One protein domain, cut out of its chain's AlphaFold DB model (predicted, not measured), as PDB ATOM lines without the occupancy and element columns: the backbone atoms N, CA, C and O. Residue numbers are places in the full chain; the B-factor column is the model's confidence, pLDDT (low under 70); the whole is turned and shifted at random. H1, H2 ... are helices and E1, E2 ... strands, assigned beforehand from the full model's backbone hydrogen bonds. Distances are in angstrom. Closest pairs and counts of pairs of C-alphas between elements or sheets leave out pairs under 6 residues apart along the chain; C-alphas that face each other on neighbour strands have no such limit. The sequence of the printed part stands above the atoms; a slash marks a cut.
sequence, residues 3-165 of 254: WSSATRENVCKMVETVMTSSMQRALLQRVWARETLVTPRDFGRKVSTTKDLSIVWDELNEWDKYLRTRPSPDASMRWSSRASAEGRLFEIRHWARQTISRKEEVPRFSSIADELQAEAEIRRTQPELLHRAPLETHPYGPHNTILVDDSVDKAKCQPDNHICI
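This is residues 3 to 165 of the 254 residues of the protein "Translation initiation factor eif3a" of Malassezia pachydermatis (UniProt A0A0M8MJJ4). A small pair of parallel strands, E1 and E2, with H6 joining them, lies to one side of a domain built largely of long links, with its helices spread widely round them. H1 and H2 are at one end of the longest axis and H4 is toward the other, while H3 and H5 lie between these ends. The printed part has 163 residues, under half in named elements: H1 H2 H3 H4 H5 E1 H6 E2, mostly helix. It is compact, with a radius of gyration of the C-alphas of 16.9 A, and spans 56 by 43 by 30 A.

E1 is residues 147 to 149, E2 162 to 164 and H6 152 to 155. H3, residues 53 to 69, is 24.1 A long, from C-alpha 53 at (92.789, 42.595, 71.823). H5, 112 to 125, is 20.2 A; H4, 85 to 99, is 21.5 A. H1, 8 to 18, is 15.4 A, from C-alpha 8 at (102.780, 57.521, 64.619); H2 is 22 to 26.

E1 and E2 are parallel at 21 degrees; N 163 and O 147 are 2.9 A apart, within hydrogen-bond range. E1, H6, E2 form a strand-helix-strand unit, two parallel strands joined through a helix, its crossover right-handed. The closest C-alphas of H6 and E2, Ala 155 and His 162, are 6.1 A apart; those of H3 and E1, Leu 53 and Leu 147, 7.7 A. H3 and H5 are close but not clearly touching, C-alphas 54 and 120 being closest at 6.3 A, at a steep tilt of 62 degrees, the same way. H4 and H5 are near each other. H1 and H2 are close but not clearly touching, closest at C-alphas 15 and 25, 7.7 A. Every O i to N i+4 pair is within hydrogen-bond range in H1 to H5; H6 is too short for one.

The C-alphas of Ser 21 and Lys 103 are farthest apart, 56.1 A. Residues 17 to 23 stand free. The printed part has no cut; the links H2 to H3, H3 to H4, H4 to H5 and H5 to E1 are long. Mean pLDDT of the printed part is 83.8; residues 96, 99 to 112 and 128 to 137 are under 70.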
ATOM      1  N   TRP A   3      95.474  49.657  64.139       97.19
ATOM      2  CA  TRP A   3      96.522  49.362  65.112       97.19
ATOM      3  C   TRP A   3      97.780  48.902  64.381       97.19
ATOM      4  O   TRP A   3      97.780  47.849  63.747       97.19
ATOM      5  N   SER A   4      98.846  49.694  64.417       95.75
ATOM      6  CA  SER A   4     100.064  49.446  63.644       95.75
ATOM      7  C   SER A   4     101.311  49.485  64.522       95.75
ATOM      8  O   SER A   4     101.407  50.278  65.454       95.75
ATOM      9  N   SER A   5     102.291  48.639  64.203       94.44
ATOM     10  CA  SER A   5     103.623  48.640  64.818       94.44
ATOM     11  C   SER A   5     104.553  49.717  64.247       94.44
ATOM     12  O   SER A   5     105.675  49.866  64.739       94.44
ATOM     13  N   ALA A   6     104.122  50.454  63.217       95.06
ATOM     14  CA  ALA A   6     104.848  51.593  62.659       95.06
ATOM     15  C   ALA A   6     104.752  52.829  63.569       95.06
ATOM     16  O   ALA A   6     103.842  52.938  64.392       95.06
ATOM     17  N   THR A   7     105.693  53.769  63.428       95.25
ATOM     18  CA  THR A   7     105.659  55.026  64.194       95.25
ATOM     19  C   THR A   7     104.415  55.839  63.852       95.25
ATOM     20  O   THR A   7     103.863  55.716  62.756       95.25
ATOM     21  N   ARG A   8     103.978  56.693  64.783       95.25
ATOM     22  CA  ARG A   8     102.780  57.521  64.619       95.25
ATOM     23  C   ARG A   8     102.810  58.337  63.331       95.25
ATOM     24  O   ARG A   8     101.814  58.374  62.621       95.25
ATOM     25  N   GLU A   9     103.954  58.921  62.991       96.19
ATOM     26  CA  GLU A   9     104.130  59.730  61.784       96.19
ATOM     27  C   GLU A   9     103.871  58.906  60.517       96.19
ATOM     28  O   GLU A   9     103.194  59.369  59.600       96.19
ATOM     29  N   ASN A  10     104.374  57.669  60.469       96.25
ATOM     30  CA  ASN A  10     104.155  56.772  59.337       96.25
ATOM     31  C   ASN A  10     102.701  56.300  59.271       96.25
ATOM     32  O   ASN A  10     102.128  56.243  58.185       96.25
ATOM     33  N   VAL A  11     102.085  56.000  60.419       96.88
ATOM     34  CA  VAL A  11     100.669  55.618  60.479       96.88
ATOM     35  C   VAL A  11      99.778  56.752  59.984       96.88
ATOM     36  O   VAL A  11      98.938  56.502  59.127       96.88
ATOM     37  N   CYS A  12      99.995  57.992  60.431       95.25
ATOM     38  CA  CYS A  12      99.234  59.149  59.955       95.25
ATOM     39  C   CYS A  12      99.308  59.286  58.430       95.25
ATOM     40  O   CYS A  12      98.268  59.354  57.781       95.25
ATOM     41  N   LYS A  13     100.515  59.209  57.847       96.44
ATOM     42  CA  LYS A  13     100.697  59.258  56.387       96.44
ATOM     43  C   LYS A  13      99.933  58.149  55.660       96.44
ATOM     44  O   LYS A  13      99.311  58.410  54.633       96.44
ATOM     45  N   MET A  14      99.961  56.917  56.179       95.69
ATOM     46  CA  MET A  14      99.221  55.794  55.585       95.69
ATOM     47  C   MET A  14      97.708  56.028  55.641       95.69
ATOM     48  O   MET A  14      97.023  55.845  54.637       95.69
ATOM     49  N   VAL A  15      97.191  56.482  56.786       95.44
ATOM     50  CA  VAL A  15      95.759  56.772  56.961       95.44
ATOM     51  C   VAL A  15      95.306  57.889  56.031       95.44
ATOM     52  O   VAL A  15      94.288  57.740  55.368       95.44
ATOM     53  N   GLU A  16      96.057  58.984  55.938       94.19
ATOM     54  CA  GLU A  16      95.741  60.104  55.041       94.19
ATOM     55  C   GLU A  16      95.770  59.695  53.563       94.19
ATOM     56  O   GLU A  16      94.961  60.182  52.776       94.19
ATOM     57  N   THR A  17      96.662  58.768  53.202       94.12
ATOM     58  CA  THR A  17      96.774  58.244  51.833       94.12
ATOM     59  C   THR A  17      95.591  57.348  51.461       94.12
ATOM     60  O   THR A  17      95.053  57.477  50.365       94.12
ATOM     61  N   VAL A  18      95.180  56.435  52.349       91.56
ATOM     62  CA  VAL A  18      94.124  55.443  52.060       91.56
ATOM     63  C   VAL A  18      92.722  56.007  52.308       91.56
ATOM     64  O   VAL A  18      91.781  55.695  51.583       91.56
ATOM     65  N   MET A  19      92.567  56.855  53.323       92.38
ATOM     66  CA  MET A  19      91.304  57.487  53.707       92.38
ATOM     67  C   MET A  19      91.401  58.984  53.442       92.38
ATOM     68  O   MET A  19      91.657  59.771  54.355       92.38
ATOM     69  N   THR A  20      91.224  59.380  52.185       89.81
ATOM     70  CA  THR A  20      91.473  60.752  51.718       89.81
ATOM     71  C   THR A  20      90.480  61.764  52.290       89.81
ATOM     72  O   THR A  20      90.848  62.911  52.561       89.81
ATOM     73  N   SER A  21      89.244  61.348  52.582       89.62
ATOM     74  CA  SER A  21      88.213  62.222  53.150       89.62
ATOM     75  C   SER A  21      88.236  62.237  54.683       89.62
ATOM     76  O   SER A  21      88.437  61.217  55.347       89.62
ATOM     77  N   SER A  22      87.985  63.408  55.276       84.50
ATOM     78  CA  SER A  22      87.841  63.554  56.732       84.50
ATOM     79  C   SER A  22      86.683  62.723  57.286       84.50
ATOM     80  O   SER A  22      86.799  62.189  58.386       84.50
ATOM     81  N   MET A  23      85.608  62.557  56.510       86.38
ATOM     82  CA  MET A  23      84.461  61.732  56.886       86.38
ATOM     83  C   MET A  23      84.856  60.258  57.034       86.38
ATOM     84  O   MET A  23      84.483  59.629  58.015       86.38
ATOM     85  N   GLN A  24      85.665  59.718  56.116       88.25
ATOM     86  CA  GLN A  24      86.165  58.340  56.227       88.25
ATOM     87  C   GLN A  24      87.006  58.157  57.494       88.25
ATOM     88  O   GLN A  24      86.843  57.174  58.214       88.25
ATOM     89  N   ARG A  25      87.871  59.131  57.798       91.31
ATOM     90  CA  ARG A  25      88.709  59.104  59.004       91.31
ATOM     91  C   ARG A  25      87.884  59.228  60.288       91.31
ATOM     92  O   ARG A  25      88.227  58.587  61.273       91.31
ATOM     93  N   ALA A  26      86.782  59.980  60.272       88.19
ATOM     94  CA  ALA A  26      85.879  60.129  61.417       88.19
ATOM     95  C   ALA A  26      85.159  58.823  61.808       88.19
ATOM     96  O   ALA A  26      84.721  58.689  62.947       88.19
ATOM     97  N   LEU A  27      85.076  57.843  60.899       89.19
ATOM     98  CA  LEU A  27      84.546  56.507  61.201       89.19
ATOM     99  C   LEU A  27      85.516  55.661  62.045       89.19
ATOM    100  O   LEU A  27      85.120  54.652  62.633       89.19
ATOM    101  N   LEU A  28      86.798  56.036  62.120       92.62
ATOM    102  CA  LEU A  28      87.764  55.334  62.954       92.62
ATOM    103  C   LEU A  28      87.590  55.744  64.414       92.62
ATOM    104  O   LEU A  28      87.918  56.860  64.802       92.62
ATOM    105  N   GLN A  29      87.189  54.795  65.259       92.12
ATOM    106  CA  GLN A  29      87.173  55.033  66.705       92.12
ATOM    107  C   GLN A  29      88.567  55.362  67.255       92.12
ATOM    108  O   GLN A  29      88.698  56.225  68.118       92.12
ATOM    109  N   ARG A  30      89.615  54.676  66.779       94.44
ATOM    110  CA  ARG A  30      91.008  54.862  67.213       94.44
ATOM    111  C   ARG A  30      91.990  54.581  66.072       94.44
ATOM    112  O   ARG A  30      91.733  53.725  65.217       94.44
ATOM    113  N   VAL A  31      93.130  55.268  66.130       96.12
ATOM    114  CA  VAL A  31      94.334  55.016  65.329       96.12
ATOM    115  C   VAL A  31      95.502  54.876  66.296       96.12
ATOM    116  O   VAL A  31      95.935  55.852  66.904       96.12
ATOM    117  N   TRP A  32      95.969  53.648  66.487       96.88
ATOM    118  CA  TRP A  32      97.077  53.315  67.370       96.88
ATOM    119  C   TRP A  32      98.320  52.962  66.570       96.88
ATOM    120  O   TRP A  32      98.260  52.246  65.569       96.88
ATOM    121  N   ALA A  33      99.449  53.461  67.051       96.06
ATOM    122  CA  ALA A  33     100.760  53.265  66.465       96.06
ATOM    123  C   ALA A  33     101.697  52.561  67.462       96.06
ATOM    124  O   ALA A  33     101.266  52.052  68.506       96.06
ATOM    125  N   ARG A  34     102.986  52.509  67.123       94.75
ATOM    126  CA  ARG A  34     104.037  51.761  67.820       94.75
ATOM    127  C   ARG A  34     104.068  51.948  69.338       94.75
ATOM    128  O   ARG A  34     104.283  50.975  70.049       94.75
ATOM    129  N   GLU A  35     103.814  53.147  69.848       92.19
ATOM    130  CA  GLU A  35     103.823  53.477  71.284       92.19
ATOM    131  C   GLU A  35     102.798  52.686  72.113       92.19
ATOM    132  O   GLU A  35     102.925  52.554  73.331       92.19
ATOM    133  N   THR A  36     101.776  52.142  71.454       93.19
ATOM    134  CA  THR A  36     100.777  51.288  72.106       93.19
ATOM    135  C   THR A  36     101.213  49.830  72.195       93.19
ATOM    136  O   THR A  36     100.631  49.066  72.959       93.19
ATOM    137  N   LEU A  37     102.252  49.445  71.451       92.50
ATOM    138  CA  LEU A  37     102.761  48.078  71.336       92.50
ATOM    139  C   LEU A  37     104.122  47.895  72.001       92.50
ATOM    140  O   LEU A  37     104.452  46.777  72.381       92.50
ATOM    141  N   VAL A  38     104.916  48.962  72.132       91.12
ATOM    142  CA  VAL A  38     106.257  48.893  72.724       91.12
ATOM    143  C   VAL A  38     106.541  50.046  73.670       91.12
ATOM    144  O   VAL A  38     106.039  51.156  73.507       91.12
ATOM    145  N   THR A  39     107.389  49.774  74.658       88.44
ATOM    146  CA  THR A  39     107.852  50.772  75.628       88.44
ATOM    147  C   THR A  39     108.827  51.768  74.981       88.44
ATOM    148  O   THR A  39     109.447  51.439  73.963       88.44
ATOM    149  N   PRO A  40     109.065  52.947  75.589       89.00
ATOM    150  CA  PRO A  40     110.053  53.907  75.091       89.00
ATOM    151  C   PRO A  40     111.456  53.318  74.913       89.00
ATOM    152  O   PRO A  40     112.169  53.698  73.987       89.00
ATOM    153  N   ARG A  41     111.838  52.338  75.746       87.44
ATOM    154  CA  ARG A  41     113.136  51.652  75.657       87.44
ATOM    155  C   ARG A  41     113.331  50.921  74.324       87.44
ATOM    156  O   ARG A  41     114.445  50.896  73.804       87.44
ATOM    157  N   ASP A  42     112.261  50.348  73.779       88.38
ATOM    158  CA  ASP A  42     112.292  49.528  72.561       88.38
ATOM    159  C   ASP A  42     111.704  50.243  71.339       88.38
ATOM    160  O   ASP A  42     111.687  49.696  70.235       88.38
ATOM    161  N   PHE A  43     111.268  51.494  71.507       89.50
ATOM    162  CA  PHE A  43     110.613  52.271  70.459       89.50
ATOM    163  C   PHE A  43     111.471  52.377  69.188       89.50
ATOM    164  O   PHE A  43     110.970  52.145  68.089       89.50
ATOM    165  N   GLY A  44     112.776  52.630  69.339       89.81
ATOM    166  CA  GLY A  44     113.735  52.739  68.232       89.81
ATOM    167  C   GLY A  44     114.341  51.417  67.744       89.81
ATOM    168  O   GLY A  44     115.245  51.440  66.913       89.81
ATOM    169  N   ARG A  45     113.909  50.262  68.268       88.94
ATOM    170  CA  ARG A  45     114.499  48.947  67.962       88.94
ATOM    171  C   ARG A  45     113.525  48.081  67.181       88.94
ATOM    172  O   ARG A  45     112.323  48.117  67.432       88.94
ATOM    173  N   LYS A  46     114.034  47.247  66.271       88.31
ATOM    174  CA  LYS A  46     113.227  46.202  65.631       88.31
ATOM    175  C   LYS A  46     113.014  45.068  66.634       88.31
ATOM    176  O   LYS A  46     113.908  44.264  66.864       88.31
ATOM    177  N   VAL A  47     111.833  45.047  67.240       88.69
ATOM    178  CA  VAL A  47     111.389  44.022  68.191       88.69
ATOM    179  C   VAL A  47     110.079  43.416  67.711       88.69
ATOM    180  O   VAL A  47     109.310  44.090  67.017       88.69
ATOM    181  N   SER A  48     109.833  42.159  68.081       88.56
ATOM    182  CA  SER A  48     108.518  41.547  67.892       88.56
ATOM    183  C   SER A  48     107.467  42.295  68.718       88.56
ATOM    184  O   SER A  48     107.765  42.827  69.790       88.56
ATOM    185  N   THR A  49     106.245  42.359  68.202       91.88
ATOM    186  CA  THR A  49     105.115  43.045  68.836       91.88
ATOM    187  C   THR A  49     103.909  42.130  68.848       91.88
ATOM    188  O   THR A  49     103.676  41.432  67.867       91.88
ATOM    189  N   THR A  50     103.097  42.212  69.894       91.94
ATOM    190  CA  THR A  50     101.836  41.472  69.993       91.94
ATOM    191  C   THR A  50     100.679  42.444  70.155       91.94
ATOM    192  O   THR A  50     100.784  43.427  70.885       91.94
ATOM    193  N   LYS A  51      99.588  42.177  69.442       94.12
ATOM    194  CA  LYS A  51      98.350  42.952  69.419       94.12
ATOM    195  C   LYS A  51      97.301  42.239  70.263       94.12
ATOM    196  O   LYS A  51      96.404  41.588  69.742       94.12
ATOM    197  N   ASP A  52      97.446  42.356  71.576       92.19
ATOM    198  CA  ASP A  52      96.479  41.811  72.524       92.19
ATOM    199  C   ASP A  52      95.164  42.607  72.481       92.19
ATOM    200  O   ASP A  52      95.090  43.752  72.937       92.19
ATOM    201  N   LEU A  53      94.114  41.996  71.932       93.31
ATOM    202  CA  LEU A  53      92.789  42.595  71.823       93.31
ATOM    203  C   LEU A  53      92.168  42.913  73.187       93.31
ATOM    204  O   LEU A  53      91.333  43.812  73.247       93.31
ATOM    205  N   SER A  54      92.617  42.291  74.285       89.56
ATOM    206  CA  SER A  54      92.149  42.643  75.631       89.56
ATOM    207  C   SER A  54      92.423  44.111  75.984       89.56
ATOM    208  O   SER A  54      91.626  44.749  76.669       89.56
ATOM    209  N   ILE A  55      93.500  44.691  75.437       89.75
ATOM    210  CA  ILE A  55      93.823  46.117  75.577       89.75
ATOM    211  C   ILE A  55      92.780  46.976  74.859       89.75
ATOM    212  O   ILE A  55      92.377  48.021  75.373       89.75
ATOM    213  N   VAL A  56      92.372  46.555  73.660       92.62
ATOM    214  CA  VAL A  56      91.371  47.255  72.848       92.62
ATOM    215  C   VAL A  56      90.016  47.204  73.537       92.62
ATOM    216  O   VAL A  56      89.378  48.243  73.675       92.62
ATOM    217  N   TRP A  57      89.611  46.018  73.992       91.38
ATOM    218  CA  TRP A  57      88.352  45.797  74.692       91.38
ATOM    219  C   TRP A  57      88.256  46.684  75.924       91.38
ATOM    220  O   TRP A  57      87.376  47.533  75.983       91.38
ATOM    221  N   ASP A  58      89.216  46.595  76.839       86.94
ATOM    222  CA  ASP A  58      89.251  47.443  78.028       86.94
ATOM    223  C   ASP A  58      89.155  48.929  77.711       86.94
ATOM    224  O   ASP A  58      88.343  49.645  78.291       86.94
ATOM    225  N   GLU A  59      90.018  49.409  76.811       89.62
ATOM    226  CA  GLU A  59      90.094  50.831  76.521       89.62
ATOM    227  C   GLU A  59      88.768  51.319  75.936       89.62
ATOM    228  O   GLU A  59      88.220  52.311  76.411       89.62
ATOM    229  N   LEU A  60      88.225  50.628  74.932       90.88
ATOM    230  CA  LEU A  60      86.983  51.049  74.290       90.88
ATOM    231  C   LEU A  60      85.775  50.915  75.220       90.88
ATOM    232  O   LEU A  60      84.939  51.815  75.226       90.88
ATOM    233  N   ASN A  61      85.709  49.862  76.034       89.81
ATOM    234  CA  ASN A  61      84.596  49.623  76.951       89.81
ATOM    235  C   ASN A  61      84.573  50.663  78.085       89.81
ATOM    236  O   ASN A  61      83.515  51.212  78.393       89.81
ATOM    237  N   GLU A  62      85.733  51.013  78.652       87.25
ATOM    238  CA  GLU A  62      85.833  52.079  79.660       87.25
ATOM    239  C   GLU A  62      85.505  53.457  79.072       87.25
ATOM    240  O   GLU A  62      84.787  54.246  79.691       87.25
ATOM    241  N   TRP A  63      85.958  53.746  77.846       88.75
ATOM    242  CA  TRP A  63      85.583  54.979  77.149       88.75
ATOM    243  C   TRP A  63      84.081  55.072  76.900       88.75
ATOM    244  O   TRP A  63      83.487  56.131  77.093       88.75
ATOM    245  N   ASP A  64      83.469  53.981  76.468       88.81
ATOM    246  CA  ASP A  64      82.046  53.892  76.175       88.81
ATOM    247  C   ASP A  64      81.198  54.062  77.452       88.81
ATOM    248  O   ASP A  64      80.272  54.881  77.498       88.81
ATOM    249  N   LYS A  65      81.595  53.401  78.545       88.00
ATOM    250  CA  LYS A  65      81.030  53.611  79.885       88.00
ATOM    251  C   LYS A  65      81.151  55.068  80.320       88.00
ATOM    252  O   LYS A  65      80.153  55.678  80.701       88.00
ATOM    253  N   TYR A  66      82.339  55.649  80.206       88.44
ATOM    254  CA  TYR A  66      82.582  57.041  80.562       88.44
ATOM    255  C   TYR A  66      81.734  58.022  79.755       88.44
ATOM    256  O   TYR A  66      81.128  58.921  80.333       88.44
ATOM    257  N   LEU A  67      81.647  57.855  78.434       88.19
ATOM    258  CA  LEU A  67      80.852  58.735  77.580       88.19
ATOM    259  C   LEU A  67      79.361  58.690  77.934       88.19
ATOM    260  O   LEU A  67      78.700  59.726  77.842       88.19
ATOM    261  N   ARG A  68      78.853  57.535  78.386       88.38
ATOM    262  CA  ARG A  68      77.478  57.387  78.883       88.38
ATOM    263  C   ARG A  68      77.249  58.005  80.257       88.38
ATOM    264  O   ARG A  68      76.179  58.553  80.494       88.38
ATOM    265  N   THR A  69      78.208  57.876  81.175       89.62
ATOM    266  CA  THR A  69      78.005  58.233  82.590       89.62
ATOM    267  C   THR A  69      78.653  59.552  83.002       89.62
ATOM    268  O   THR A  69      78.549  59.934  84.169       89.62
ATOM    269  N   ARG A  70      79.380  60.235  82.108       89.56
ATOM    270  CA  ARG A  70      80.064  61.486  82.457       89.56
ATOM    271  C   ARG A  70      79.048  62.553  82.889       89.56
ATOM    272  O   ARG A  70      78.050  62.752  82.200       89.56
ATOM    273  N   PRO A  71      79.304  63.268  84.000       90.31
ATOM    274  CA  PRO A  71      78.375  64.272  84.513       90.31
ATOM    275  C   PRO A  71      78.309  65.517  83.619       90.31
ATOM    276  O   PRO A  71      77.301  66.217  83.602       90.31
ATOM    277  N   SER A  72      79.381  65.792  82.877       90.38
ATOM    278  CA  SER A  72      79.506  66.943  81.990       90.38
ATOM    279  C   SER A  72      80.512  66.654  80.864       90.38
ATOM    280  O   SER A  72      81.330  65.734  80.983       90.38
ATOM    281  N   PRO A  73      80.476  67.408  79.747       86.50
ATOM    282  CA  PRO A  73      81.414  67.218  78.640       86.50
ATOM    283  C   PRO A  73      82.894  67.427  78.997       86.50
ATOM    284  O   PRO A  73      83.748  66.822  78.351       86.50
ATOM    285  N   ASP A  74      83.177  68.251  80.007       86.31
ATOM    286  CA  ASP A  74      84.503  68.640  80.511       86.31
ATOM    287  C   ASP A  74      84.991  67.791  81.697       86.31
ATOM    288  O   ASP A  74      86.083  68.025  82.220       86.31
ATOM    289  N   ALA A  75      84.207  66.796  82.125       88.44
ATOM    290  CA  ALA A  75      84.625  65.889  83.181       88.44
ATOM    291  C   ALA A  75      85.977  65.234  82.837       88.44
ATOM    292  O   ALA A  75      86.303  64.959  81.681       88.44
ATOM    293  N   SER A  76      86.799  64.997  83.856       84.75
ATOM    294  CA  SER A  76      88.053  64.264  83.680       84.75
ATOM    295  C   SER A  76      87.802  62.759  83.687       84.75
ATOM    296  O   SER A  76      86.937  62.260  84.415       84.75
ATOM    297  N   MET A  77      88.591  62.028  82.901       82.31
ATOM    298  CA  MET A  77      88.604  60.566  82.938       82.31
ATOM    299  C   MET A  77      89.021  60.077  84.326       82.31
ATOM    300  O   MET A  77      89.934  60.630  84.938       82.31
ATOM    301  N   ARG A  78      88.356  59.029  84.815       78.69
ATOM    302  CA  ARG A  78      88.605  58.458  86.149       78.69
ATOM    303  C   ARG A  78      89.439  57.172  86.131       78.69
ATOM    304  O   ARG A  78      89.685  56.619  87.195       78.69
ATOM    305  N   TRP A  79      89.860  56.695  84.958       77.50
ATOM    306  CA  TRP A  79      90.652  55.471  84.807       77.50
ATOM    307  C   TRP A  79      91.958  55.737  84.056       77.50
ATOM    308  O   TRP A  79      92.058  56.653  83.236       77.50
ATOM    309  N   SER A  80      92.960  54.901  84.320       78.38
ATOM    310  CA  SER A  80      94.226  54.910  83.591       78.38
ATOM    311  C   SER A  80      94.050  54.241  82.226       78.38
ATOM    312  O   SER A  80      93.814  53.027  82.142       78.38
ATOM    313  N   SER A  81      94.211  55.011  81.145       83.00
ATOM    314  CA  SER A  81      94.188  54.474  79.777       83.00
ATOM    315  C   SER A  81      95.171  53.314  79.634       83.00
ATOM    316  O   SER A  81      96.307  53.350  80.116       83.00
ATOM    317  N   ARG A  82      94.712  52.251  78.983       81.50
ATOM    318  CA  ARG A  82      95.494  51.049  78.716       81.50
ATOM    319  C   ARG A  82      96.295  51.122  77.435       81.50
ATOM    320  O   ARG A  82      97.181  50.296  77.231       81.50
ATOM    321  N   ALA A  83      95.982  52.082  76.573       87.50
ATOM    322  CA  ALA A  83      96.541  52.142  75.234       87.50
ATOM    323  C   ALA A  83      98.075  52.269  75.254       87.50
ATOM    324  O   ALA A  83      98.747  51.621  74.458       87.50
ATOM    325  N   SER A  84      98.647  53.032  76.193       87.62
ATOM    326  CA  SER A  84     100.104  53.217  76.306       87.62
ATOM    327  C   SER A  84     100.814  51.976  76.858       87.62
ATOM    328  O   SER A  84     100.515  51.529  77.968       87.62
ATOM    329  N   ALA A  85     101.803  51.457  76.122       86.00
ATOM    330  CA  ALA A  85     102.617  50.328  76.579       86.00
ATOM    331  C   ALA A  85     103.444  50.657  77.825       86.00
ATOM    332  O   ALA A  85     103.577  49.825  78.721       86.00
ATOM    333  N   GLU A  86     103.953  51.886  77.915       84.50
ATOM    334  CA  GLU A  86     104.660  52.356  79.105       84.50
ATOM    335  C   GLU A  86     103.749  52.384  80.332       84.50
ATOM    336  O   GLU A  86     104.137  51.902  81.395       84.50
ATOM    337  N   GLY A  87     102.521  52.887  80.163       84.50
ATOM    338  CA  GLY A  87     101.529  52.933  81.235       84.50
ATOM    339  C   GLY A  87     101.202  51.538  81.765       84.50
ATOM    340  O   GLY A  87     101.220  51.321  82.974       84.50
ATOM    341  N   ARG A  88     100.994  50.560  80.872       84.94
ATOM    342  CA  ARG A  88     100.754  49.162  81.273       84.94
ATOM    343  C   ARG A  88     101.922  48.580  82.071       84.94
ATOM    344  O   ARG A  88     101.704  48.007  83.137       84.94
ATOM    345  N   LEU A  89     103.153  48.758  81.595       79.12
ATOM    346  CA  LEU A  89     104.344  48.235  82.268       79.12
ATOM    347  C   LEU A  89     104.581  48.891  83.636       79.12
ATOM    348  O   LEU A  89     105.013  48.227  84.583       79.12
ATOM    349  N   PHE A  90     104.309  50.192  83.750       81.94
ATOM    350  CA  PHE A  90     104.383  50.906  85.020       81.94
ATOM    351  C   PHE A  90     103.427  50.300  86.058       81.94
ATOM    352  O   PHE A  90     103.871  49.970  87.160       81.94
ATOM    353  N   GLU A  91     102.160  50.088  85.688       79.69
ATOM    354  CA  GLU A  91     101.126  49.518  86.564       79.69
ATOM    355  C   GLU A  91     101.478  48.097  87.028       79.69
ATOM    356  O   GLU A  91     101.437  47.807  88.224       79.69
ATOM    357  N   ILE A  92     101.925  47.229  86.111       73.81
ATOM    358  CA  ILE A  92     102.350  45.856  86.442       73.81
ATOM    359  C   ILE A  92     103.472  45.873  87.491       73.81
ATOM    360  O   ILE A  92     103.406  45.181  88.509       73.81
ATOM    361  N   ARG A  93     104.503  46.705  87.285       73.81
ATOM    362  CA  ARG A  93     105.631  46.836  88.226       73.81
ATOM    363  C   ARG A  93     105.219  47.439  89.559       73.81
ATOM    364  O   ARG A  93     105.845  47.162  90.582       73.81
ATOM    365  N   HIS A  94     104.251  48.346  89.550       77.62
ATOM    366  CA  HIS A  94     103.723  48.944  90.763       77.62
ATOM    367  C   HIS A  94     102.969  47.897  91.596       77.62
ATOM    368  O   HIS A  94     103.307  47.708  92.762       77.62
ATOM    369  N   TRP A  95     102.062  47.134  90.978       70.06
ATOM    370  CA  TRP A  95     101.294  46.079  91.644       70.06
ATOM    371  C   TRP A  95     102.168  44.931  92.167       70.06
ATOM    372  O   TRP A  95     102.028  44.523  93.322       70.06
ATOM    373  N   ALA A  96     103.135  44.459  91.373       68.12
ATOM    374  CA  ALA A  96     104.050  43.399  91.798       68.12
ATOM    375  C   ALA A  96     104.833  43.789  93.066       68.12
ATOM    376  O   ALA A  96     105.005  42.975  93.966       68.12
ATOM    377  N   ARG A  97     105.250  45.059  93.185       71.50
ATOM    378  CA  ARG A  97     105.956  45.573  94.372       71.50
ATOM    379  C   ARG A  97     105.083  45.659  95.625       71.50
ATOM    380  O   ARG A  97     105.635  45.640  96.722       71.50
ATOM    381  N   GLN A  98     103.768  45.803  95.474       72.12
ATOM    382  CA  GLN A  98     102.834  45.924  96.597       72.12
ATOM    383  C   GLN A  98     102.341  44.568  97.110       72.12
ATOM    384  O   GLN A  98     102.117  44.420  98.308       72.12
ATOM    385  N   THR A  99     102.188  43.592  96.216       64.44
ATOM    386  CA  THR A  99     101.504  42.323  96.521       64.44
ATOM    387  C   THR A  99     102.483  41.196  96.847       64.44
ATOM    388  O   THR A  99     102.183  40.317  97.651       64.44
ATOM    389  N   ILE A 100     103.685  41.236  96.267       59.09
ATOM    390  CA  ILE A 100     104.701  40.199  96.432       59.09
ATOM    391  C   ILE A 100     105.686  40.644  97.519       59.09
ATOM    392  O   ILE A 100     106.426  41.618  97.365       59.09
ATOM    393  N   SER A 101     105.696  39.939  98.652       54.78
ATOM    394  CA  SER A 101     106.585  40.215  99.788       54.78
ATOM    395  C   SER A 101     108.053  40.053  99.387       54.78
ATOM    396  O   SER A 101     108.562  38.943  99.438       54.78
ATOM    397  N   ARG A 102     108.706  41.151  98.969       52.25
ATOM    398  CA  ARG A 102     110.155  41.494  98.890       52.25
ATOM    399  C   ARG A 102     111.209  40.429  98.486       52.25
ATOM    400  O   ARG A 102     112.384  40.779  98.433       52.25
ATOM    401  N   LYS A 103     110.846  39.174  98.218       49.50
ATOM    402  CA  LYS A 103     111.724  38.008  98.024       49.50
ATOM    403  C   LYS A 103     111.400  37.185  96.780       49.50
ATOM    404  O   LYS A 103     112.274  36.457  96.328       49.50
ATOM    405  N   GLU A 104     110.203  37.300  96.218       49.38
ATOM    406  CA  GLU A 104     109.900  36.708  94.913       49.38
ATOM    407  C   GLU A 104     110.187  37.750  93.825       49.38
ATOM    408  O   GLU A 104     109.679  38.874  93.857       49.38
ATOM    409  N   GLU A 105     111.098  37.406  92.912       52.47
ATOM    410  CA  GLU A 105     111.449  38.255  91.778       52.47
ATOM    411  C   GLU A 105     110.199  38.509  90.926       52.47
ATOM    412  O   GLU A 105     109.469  37.575  90.593       52.47
ATOM    413  N   VAL A 106     109.968  39.771  90.540       54.50
ATOM    414  CA  VAL A 106     108.991  40.111  89.494       54.50
ATOM    415  C   VAL A 106     109.255  39.184  88.304       54.50
ATOM    416  O   VAL A 106     110.419  39.116  87.889       54.50
ATOM    417  N   PRO A 107     108.240  38.483  87.756       55.69
ATOM    418  CA  PRO A 107     108.445  37.589  86.627       55.69
ATOM    419  C   PRO A 107     109.252  38.303  85.545       55.69
ATOM    420  O   PRO A 107     108.866  39.365  85.049       55.69
ATOM    421  N   ARG A 108     110.436  37.770  85.234       57.28
ATOM    422  CA  ARG A 108     111.263  38.297  84.153       57.28
ATOM    423  C   ARG A 108     110.651  37.833  82.846       57.28
ATOM    424  O   ARG A 108     110.916  36.727  82.391       57.28
ATOM    425  N   PHE A 109     109.829  38.683  82.253       63.06
ATOM    426  CA  PHE A 109     109.328  38.448  80.911       63.06
ATOM    427  C   PHE A 109     110.451  38.687  79.899       63.06
ATOM    428  O   PHE A 109     111.143  39.709  79.938       63.06
ATOM    429  N   SER A 110     110.662  37.721  79.008       61.09
ATOM    430  CA  SER A 110     111.684  37.786  77.958       61.09
ATOM    431  C   SER A 110     111.356  38.817  76.880       61.09
ATOM    432  O   SER A 110     112.265  39.353  76.245       61.09
ATOM    433  N   SER A 111     110.069  39.103  76.672       68.38
ATOM    434  CA  SER A 111     109.592  40.051  75.672       68.38
ATOM    435  C   SER A 111     108.247  40.672  76.063       68.38
ATOM    436  O   SER A 111     107.482  40.097  76.834       68.38
ATOM    437  N   ILE A 112     107.915  41.820  75.457       68.25
ATOM    438  CA  ILE A 112     106.593  42.464  75.598       68.25
ATOM    439  C   ILE A 112     105.470  41.524  75.140       68.25
ATOM    440  O   ILE A 112     104.372  41.530  75.684       68.25
ATOM    441  N   ALA A 113     105.754  40.689  74.142       70.75
ATOM    442  CA  ALA A 113     104.818  39.701  73.637       70.75
ATOM    443  C   ALA A 113     104.400  38.706  74.740       70.75
ATOM    444  O   ALA A 113     103.249  38.281  74.782       70.75
ATOM    445  N   ASP A 114     105.324  38.328  75.625       73.44
ATOM    446  CA  ASP A 114     105.069  37.382  76.719       73.44
ATOM    447  C   ASP A 114     104.310  38.051  77.871       73.44
ATOM    448  O   ASP A 114     103.414  37.440  78.449       73.44
ATOM    449  N   GLU A 115     104.602  39.328  78.145       72.88
ATOM    450  CA  GLU A 115     103.855  40.146  79.114       72.88
ATOM    451  C   GLU A 115     102.372  40.240  78.744       72.88
ATOM    452  O   GLU A 115     101.506  39.983  79.577       72.88
ATOM    453  N   LEU A 116     102.076  40.573  77.484       76.25
ATOM    454  CA  LEU A 116     100.699  40.741  77.012       76.25
ATOM    455  C   LEU A 116      99.922  39.421  76.994       76.25
ATOM    456  O   LEU A 116      98.751  39.378  77.352       76.25
ATOM    457  N   GLN A 117     100.579  38.321  76.625       79.06
ATOM    458  CA  GLN A 117      99.952  37.004  76.644       79.06
ATOM    459  C   GLN A 117      99.642  36.529  78.065       79.06
ATOM    460  O   GLN A 117      98.551  36.013  78.303       79.06
ATOM    461  N   ALA A 118     100.558  36.742  79.013       74.94
ATOM    462  CA  ALA A 118     100.304  36.449  80.420       74.94
ATOM    463  C   ALA A 118      99.146  37.297  80.966       74.94
ATOM    464  O   ALA A 118      98.283  36.786  81.676       74.94
ATOM    465  N   GLU A 119      99.090  38.577  80.598       74.75
ATOM    466  CA  GLU A 119      98.003  39.464  80.998       74.75
ATOM    467  C   GLU A 119      96.639  38.983  80.481       74.75
ATOM    468  O   GLU A 119      95.683  38.898  81.256       74.75
ATOM    469  N   ALA A 120      96.551  38.630  79.196       78.62
ATOM    470  CA  ALA A 120      95.338  38.085  78.589       78.62
ATOM    471  C   ALA A 120      94.861  36.807  79.301       78.62
ATOM    472  O   ALA A 120      93.665  36.641  79.548       78.62
ATOM    473  N   GLU A 121      95.787  35.927  79.683       78.69
ATOM    474  CA  GLU A 121      95.456  34.674  80.361       78.69
ATOM    475  C   GLU A 121      94.996  34.888  81.812       78.69
ATOM    476  O   GLU A 121      94.009  34.286  82.241       78.69
ATOM    477  N   ILE A 122      95.640  35.795  82.556       74.56
ATOM    478  CA  ILE A 122      95.205  36.172  83.911       74.56
ATOM    479  C   ILE A 122      93.795  36.771  83.861       74.56
ATOM    480  O   ILE A 122      92.955  36.405  84.670       74.56
ATOM    481  N   ARG A 123      93.468  37.614  82.874       73.38
ATOM    482  CA  ARG A 123      92.099  38.161  82.712       73.38
ATOM    483  C   ARG A 123      91.051  37.084  82.538       73.38
ATOM    484  O   ARG A 123      89.936  37.208  83.035       73.38
ATOM    485  N   ARG A 124      91.410  36.065  81.764       72.88
ATOM    486  CA  ARG A 124      90.520  34.967  81.413       72.88
ATOM    487  C   ARG A 124      90.275  34.041  82.601       72.88
ATOM    488  O   ARG A 124      89.190  33.479  82.707       72.88
ATOM    489  N   THR A 125      91.276  33.852  83.457       76.50
ATOM    490  CA  THR A 125      91.271  32.799  84.486       76.50
ATOM    491  C   THR A 125      91.175  33.312  85.920       76.50
ATOM    492  O   THR A 125      90.660  32.592  86.770       76.50
ATOM    493  N   GLN A 126      91.671  34.519  86.187       75.81
ATOM    494  CA  GLN A 126      91.861  35.118  87.513       75.81
ATOM    495  C   GLN A 126      91.596  36.643  87.469       75.81
ATOM    496  O   GLN A 126      92.488  37.451  87.763       75.81
ATOM    497  N   PRO A 127      90.396  37.087  87.039       71.56
ATOM    498  CA  PRO A 127      90.089  38.508  86.861       71.56
ATOM    499  C   PRO A 127      90.237  39.336  88.148       71.56
ATOM    500  O   PRO A 127      90.541  40.523  88.078       71.56
ATOM    501  N   GLU A 128      90.077  38.726  89.322       69.25
ATOM    502  CA  GLU A 128      90.257  39.353  90.634       69.25
ATOM    503  C   GLU A 128      91.690  39.828  90.911       69.25
ATOM    504  O   GLU A 128      91.892  40.704  91.752       69.25
ATOM    505  N   LEU A 129      92.686  39.273  90.213       65.88
ATOM    506  CA  LEU A 129      94.090  39.659  90.379       65.88
ATOM    507  C   LEU A 129      94.460  40.920  89.601       65.88
ATOM    508  O   LEU A 129      95.550  41.467  89.775       65.88
ATOM    509  N   LEU A 130      93.570  41.394  88.735       64.25
ATOM    510  CA  LEU A 130      93.822  42.565  87.923       64.25
ATOM    511  C   LEU A 130      93.159  43.781  88.545       64.25
ATOM    512  O   LEU A 130      91.999  43.769  88.931       64.25
ATOM    513  N   HIS A 131      93.873  44.905  88.521       64.06
ATOM    514  CA  HIS A 131      93.301  46.215  88.845       64.06
ATOM    515  C   HIS A 131      92.216  46.655  87.830       64.06
ATOM    516  O   HIS A 131      91.662  47.749  87.920       64.06
ATOM    517  N   ARG A 132      91.928  45.854  86.800       65.44
ATOM    518  CA  ARG A 132      90.976  46.204  85.745       65.44
ATOM    519  C   ARG A 132      89.761  45.311  85.824       65.44
ATOM    520  O   ARG A 132      89.877  44.150  86.200       65.44
ATOM    521  N   ALA A 133      88.613  45.887  85.483       62.03
ATOM    522  CA  ALA A 133      87.366  45.151  85.463       62.03
ATOM    523  C   ALA A 133      87.494  43.914  84.550       62.03
ATOM    524  O   ALA A 133      88.227  43.962  83.555       62.03
ATOM    525  N   PRO A 134      86.806  42.808  84.882       65.12
ATOM    526  CA  PRO A 134      86.707  41.670  83.979       65.12
ATOM    527  C   PRO A 134      86.160  42.124  82.624       65.12
ATOM    528  O   PRO A 134      85.397  43.089  82.550       65.12
ATOM    529  N   LEU A 135      86.530  41.404  81.561       66.88
ATOM    530  CA  LEU A 135      85.939  41.612  80.242       66.88
ATOM    531  C   LEU A 135      84.421  41.458  80.370       66.88
ATOM    532  O   LEU A 135      83.912  40.370  80.641       66.88
ATOM    533  N   GLU A 136      83.707  42.572  80.248       63.12
ATOM    534  CA  GLU A 136      82.254  42.585  80.330       63.12
ATOM    535  C   GLU A 136      81.666  41.780  79.152       63.12
ATOM    536  O   GLU A 136      82.227  41.733  78.056       63.12
ATOM    537  N   THR A 137      80.512  41.142  79.356       54.06
ATOM    538  CA  THR A 137      79.953  40.190  78.383       54.06
ATOM    539  C   THR A 137      79.169  40.829  77.227       54.06
ATOM    540  O   THR A 137      78.906  40.122  76.263       54.06
ATOM    541  N   HIS A 138      78.822  42.128  77.275       71.31
ATOM    542  CA  HIS A 138      78.242  42.878  76.131       71.31
ATOM    543  C   HIS A 138      78.708  44.346  75.982       71.31
ATOM    544  O   HIS A 138      77.912  45.266  75.791       71.31
ATOM    545  N   PRO A 139      80.007  44.587  76.103       87.81
ATOM    546  CA  PRO A 139      80.719  45.543  75.256       87.81
ATOM    547  C   PRO A 139      81.732  44.799  74.350       87.81
ATOM    548  O   PRO A 139      81.512  43.628  74.031       87.81
ATOM    549  N   TYR A 140      82.780  45.441  73.821       91.94
ATOM    550  CA  TYR A 140      83.721  44.759  72.918       91.94
ATOM    551  C   TYR A 140      84.417  43.585  73.619       91.94
ATOM    552  O   TYR A 140      84.897  43.727  74.744       91.94
ATOM    553  N   GLY A 141      84.483  42.438  72.942       92.06
ATOM    554  CA  GLY A 141      85.054  41.199  73.460       92.06
ATOM    555  C   GLY A 141      85.325  40.164  72.359       92.06
ATOM    556  O   GLY A 141      85.192  40.473  71.169       92.06
ATOM    557  N   PRO A 142      85.669  38.913  72.724       92.38
ATOM    558  CA  PRO A 142      85.987  37.868  71.749       92.38
ATOM    559  C   PRO A 142      84.847  37.588  70.759       92.38
ATOM    560  O   PRO A 142      85.080  37.361  69.579       92.38
ATOM    561  N   HIS A 143      83.597  37.652  71.207       93.69
ATOM    562  CA  HIS A 143      82.442  37.277  70.393       93.69
ATOM    563  C   HIS A 143      82.110  38.269  69.263       93.69
ATOM    564  O   HIS A 143      81.390  37.907  68.337       93.69
ATOM    565  N   ASN A 144      82.634  39.502  69.302       94.56
ATOM    566  CA  ASN A 144      82.269  40.577  68.367       94.56
ATOM    567  C   ASN A 144      83.463  41.354  67.785       94.56
ATOM    568  O   ASN A 144      83.275  42.382  67.135       94.56
ATOM    569  N   THR A 145      84.693  40.902  68.035       95.44
ATOM    570  CA  THR A 145      85.909  41.598  67.601       95.44
ATOM    571  C   THR A 145      86.764  40.686  66.741       95.44
ATOM    572  O   THR A 145      86.966  39.527  67.075       95.44
ATOM    573  N   ILE A 146      87.335  41.221  65.667       96.31
ATOM    574  CA  ILE A 146      88.339  40.527  64.860       96.31
ATOM    575  C   ILE A 146      89.583  41.401  64.693       96.31
ATOM    576  O   ILE A 146      89.499  42.625  64.574       96.31
ATOM    577  N   LEU A 147      90.744  40.760  64.669       96.94
ATOM    578  CA  LEU A 147      92.021  41.325  64.273       96.94
ATOM    579  C   LEU A 147      92.326  40.863  62.851       96.94
ATOM    580  O   LEU A 147      92.440  39.670  62.593       96.94
ATOM    581  N   VAL A 148      92.507  41.813  61.943       96.44
ATOM    582  CA  VAL A 148      93.009  41.546  60.594       96.44
ATOM    583  C   VAL A 148      94.476  41.958  60.555       96.44
ATOM    584  O   VAL A 148      94.797  43.129  60.776       96.44
ATOM    585  N   ASP A 149      95.368  40.996  60.343       95.56
ATOM    586  CA  ASP A 149      96.818  41.212  60.317       95.56
ATOM    587  C   ASP A 149      97.494  40.118  59.482       95.56
ATOM    588  O   ASP A 149      96.970  39.013  59.387       95.56
ATOM    589  N   ASP A 150      98.656  40.408  58.908       93.50
ATOM    590  CA  ASP A 150      99.442  39.479  58.087       93.50
ATOM    591  C   ASP A 150     100.309  38.505  58.900       93.50
ATOM    592  O   ASP A 150     100.941  37.606  58.350       93.50
ATOM    593  N   SER A 151     100.359  38.673  60.222       92.81
ATOM    594  CA  SER A 151     101.224  37.906  61.109       92.81
ATOM    595  C   SER A 151     100.430  37.212  62.212       92.81
ATOM    596  O   SER A 151      99.858  37.855  63.094       92.81
ATOM    597  N   VAL A 152     100.483  35.878  62.211       91.94
ATOM    598  CA  VAL A 152      99.909  35.029  63.271       91.94
ATOM    599  C   VAL A 152     100.531  35.344  64.637       91.94
ATOM    600  O   VAL A 152      99.821  35.448  65.635       91.94
ATOM    601  N   ASP A 153     101.842  35.605  64.687       91.44
ATOM    602  CA  ASP A 153     102.554  35.918  65.934       91.44
ATOM    603  C   ASP A 153     102.030  37.186  66.619       91.44
ATOM    604  O   ASP A 153     102.011  37.281  67.852       91.44
ATOM    605  N   LYS A 154     101.564  38.174  65.840       93.00
ATOM    606  CA  LYS A 154     100.968  39.388  66.411       93.00
ATOM    607  C   LYS A 154      99.628  39.100  67.081       93.00
ATOM    608  O   LYS A 154      99.266  39.841  67.988       93.00
ATOM    609  N   ALA A 155      98.921  38.049  66.677       93.56
ATOM    610  CA  ALA A 155      97.599  37.698  67.181       93.56
ATOM    611  C   ALA A 155      97.604  36.593  68.252       93.56
ATOM    612  O   ALA A 155      96.543  36.160  68.693       93.56
ATOM    613  N   LYS A 156      98.784  36.157  68.715       92.19
ATOM    614  CA  LYS A 156      98.947  35.010  69.627       92.19
ATOM    615  C   LYS A 156      98.118  35.051  70.922       92.19
ATOM    616  O   LYS A 156      97.882  34.006  71.517       92.19
ATOM    617  N   CYS A 157      97.697  36.233  71.380       91.06
ATOM    618  CA  CYS A 157      96.855  36.387  72.572       91.06
ATOM    619  C   CYS A 157      95.390  36.000  72.325       91.06
ATOM    620  O   CYS A 157      94.705  35.595  73.260       91.06
ATOM    621  N   GLN A 158      94.901  36.136  71.090       93.12
ATOM    622  CA  GLN A 158      93.534  35.798  70.693       93.12
ATOM    623  C   GLN A 158      93.531  35.190  69.277       93.12
ATOM    624  O   GLN A 158      93.049  35.826  68.335       93.12
ATOM    625  N   PRO A 159      94.066  33.967  69.102       92.88
ATOM    626  CA  PRO A 159      94.152  33.325  67.788       92.88
ATOM    627  C   PRO A 159      92.770  33.113  67.154       92.88
ATOM    628  O   PRO A 159      92.605  33.326  65.957       92.88
ATOM    629  N   ASP A 160      91.752  32.811  67.965       94.50
ATOM    630  CA  ASP A 160      90.366  32.651  67.508       94.50
ATOM    631  C   ASP A 160      89.710  33.975  67.079       94.50
ATOM    632  O   ASP A 160      88.580  33.978  66.618       94.50
ATOM    633  N   ASN A 161      90.382  35.116  67.224       95.44
ATOM    634  CA  ASN A 161      89.903  36.417  66.763       95.44
ATOM    635  C   ASN A 161      90.715  36.934  65.571       95.44
ATOM    636  O   ASN A 161      90.538  38.083  65.179       95.44
ATOM    637  N   HIS A 162      91.617  36.134  65.001       95.62
ATOM    638  CA  HIS A 162      92.518  36.557  63.932       95.62
ATOM    639  C   HIS A 162      92.028  36.110  62.557       95.62
ATOM    640  O   HIS A 162      91.666  34.957  62.350       95.62
ATOM    641  N   ILE A 163      92.083  37.024  61.591       94.81
ATOM    642  CA  ILE A 163      92.064  36.704  60.166       94.81
ATOM    643  C   ILE A 163      93.457  37.019  59.623       94.81
ATOM    644  O   ILE A 163      93.823  38.192  59.489       94.81
ATOM    645  N   CYS A 164      94.222  35.970  59.319       93.88
ATOM    646  CA  CYS A 164      95.530  36.097  58.688       93.88
ATOM    647  C   CYS A 164      95.356  36.335  57.189       93.88
ATOM    648  O   CYS A 164      94.968  35.422  56.465       93.88
ATOM    649  N   ILE A 165      95.624  37.554  56.722       93.06
ATOM    650  CA  ILE A 165      95.553  37.889  55.292       93.06
ATOM    651  C   ILE A 165      96.967  37.870  54.707       93.06
ATOM    652  O   ILE A 165      97.887  38.308  55.398       93.06
TER     653      ILE A 165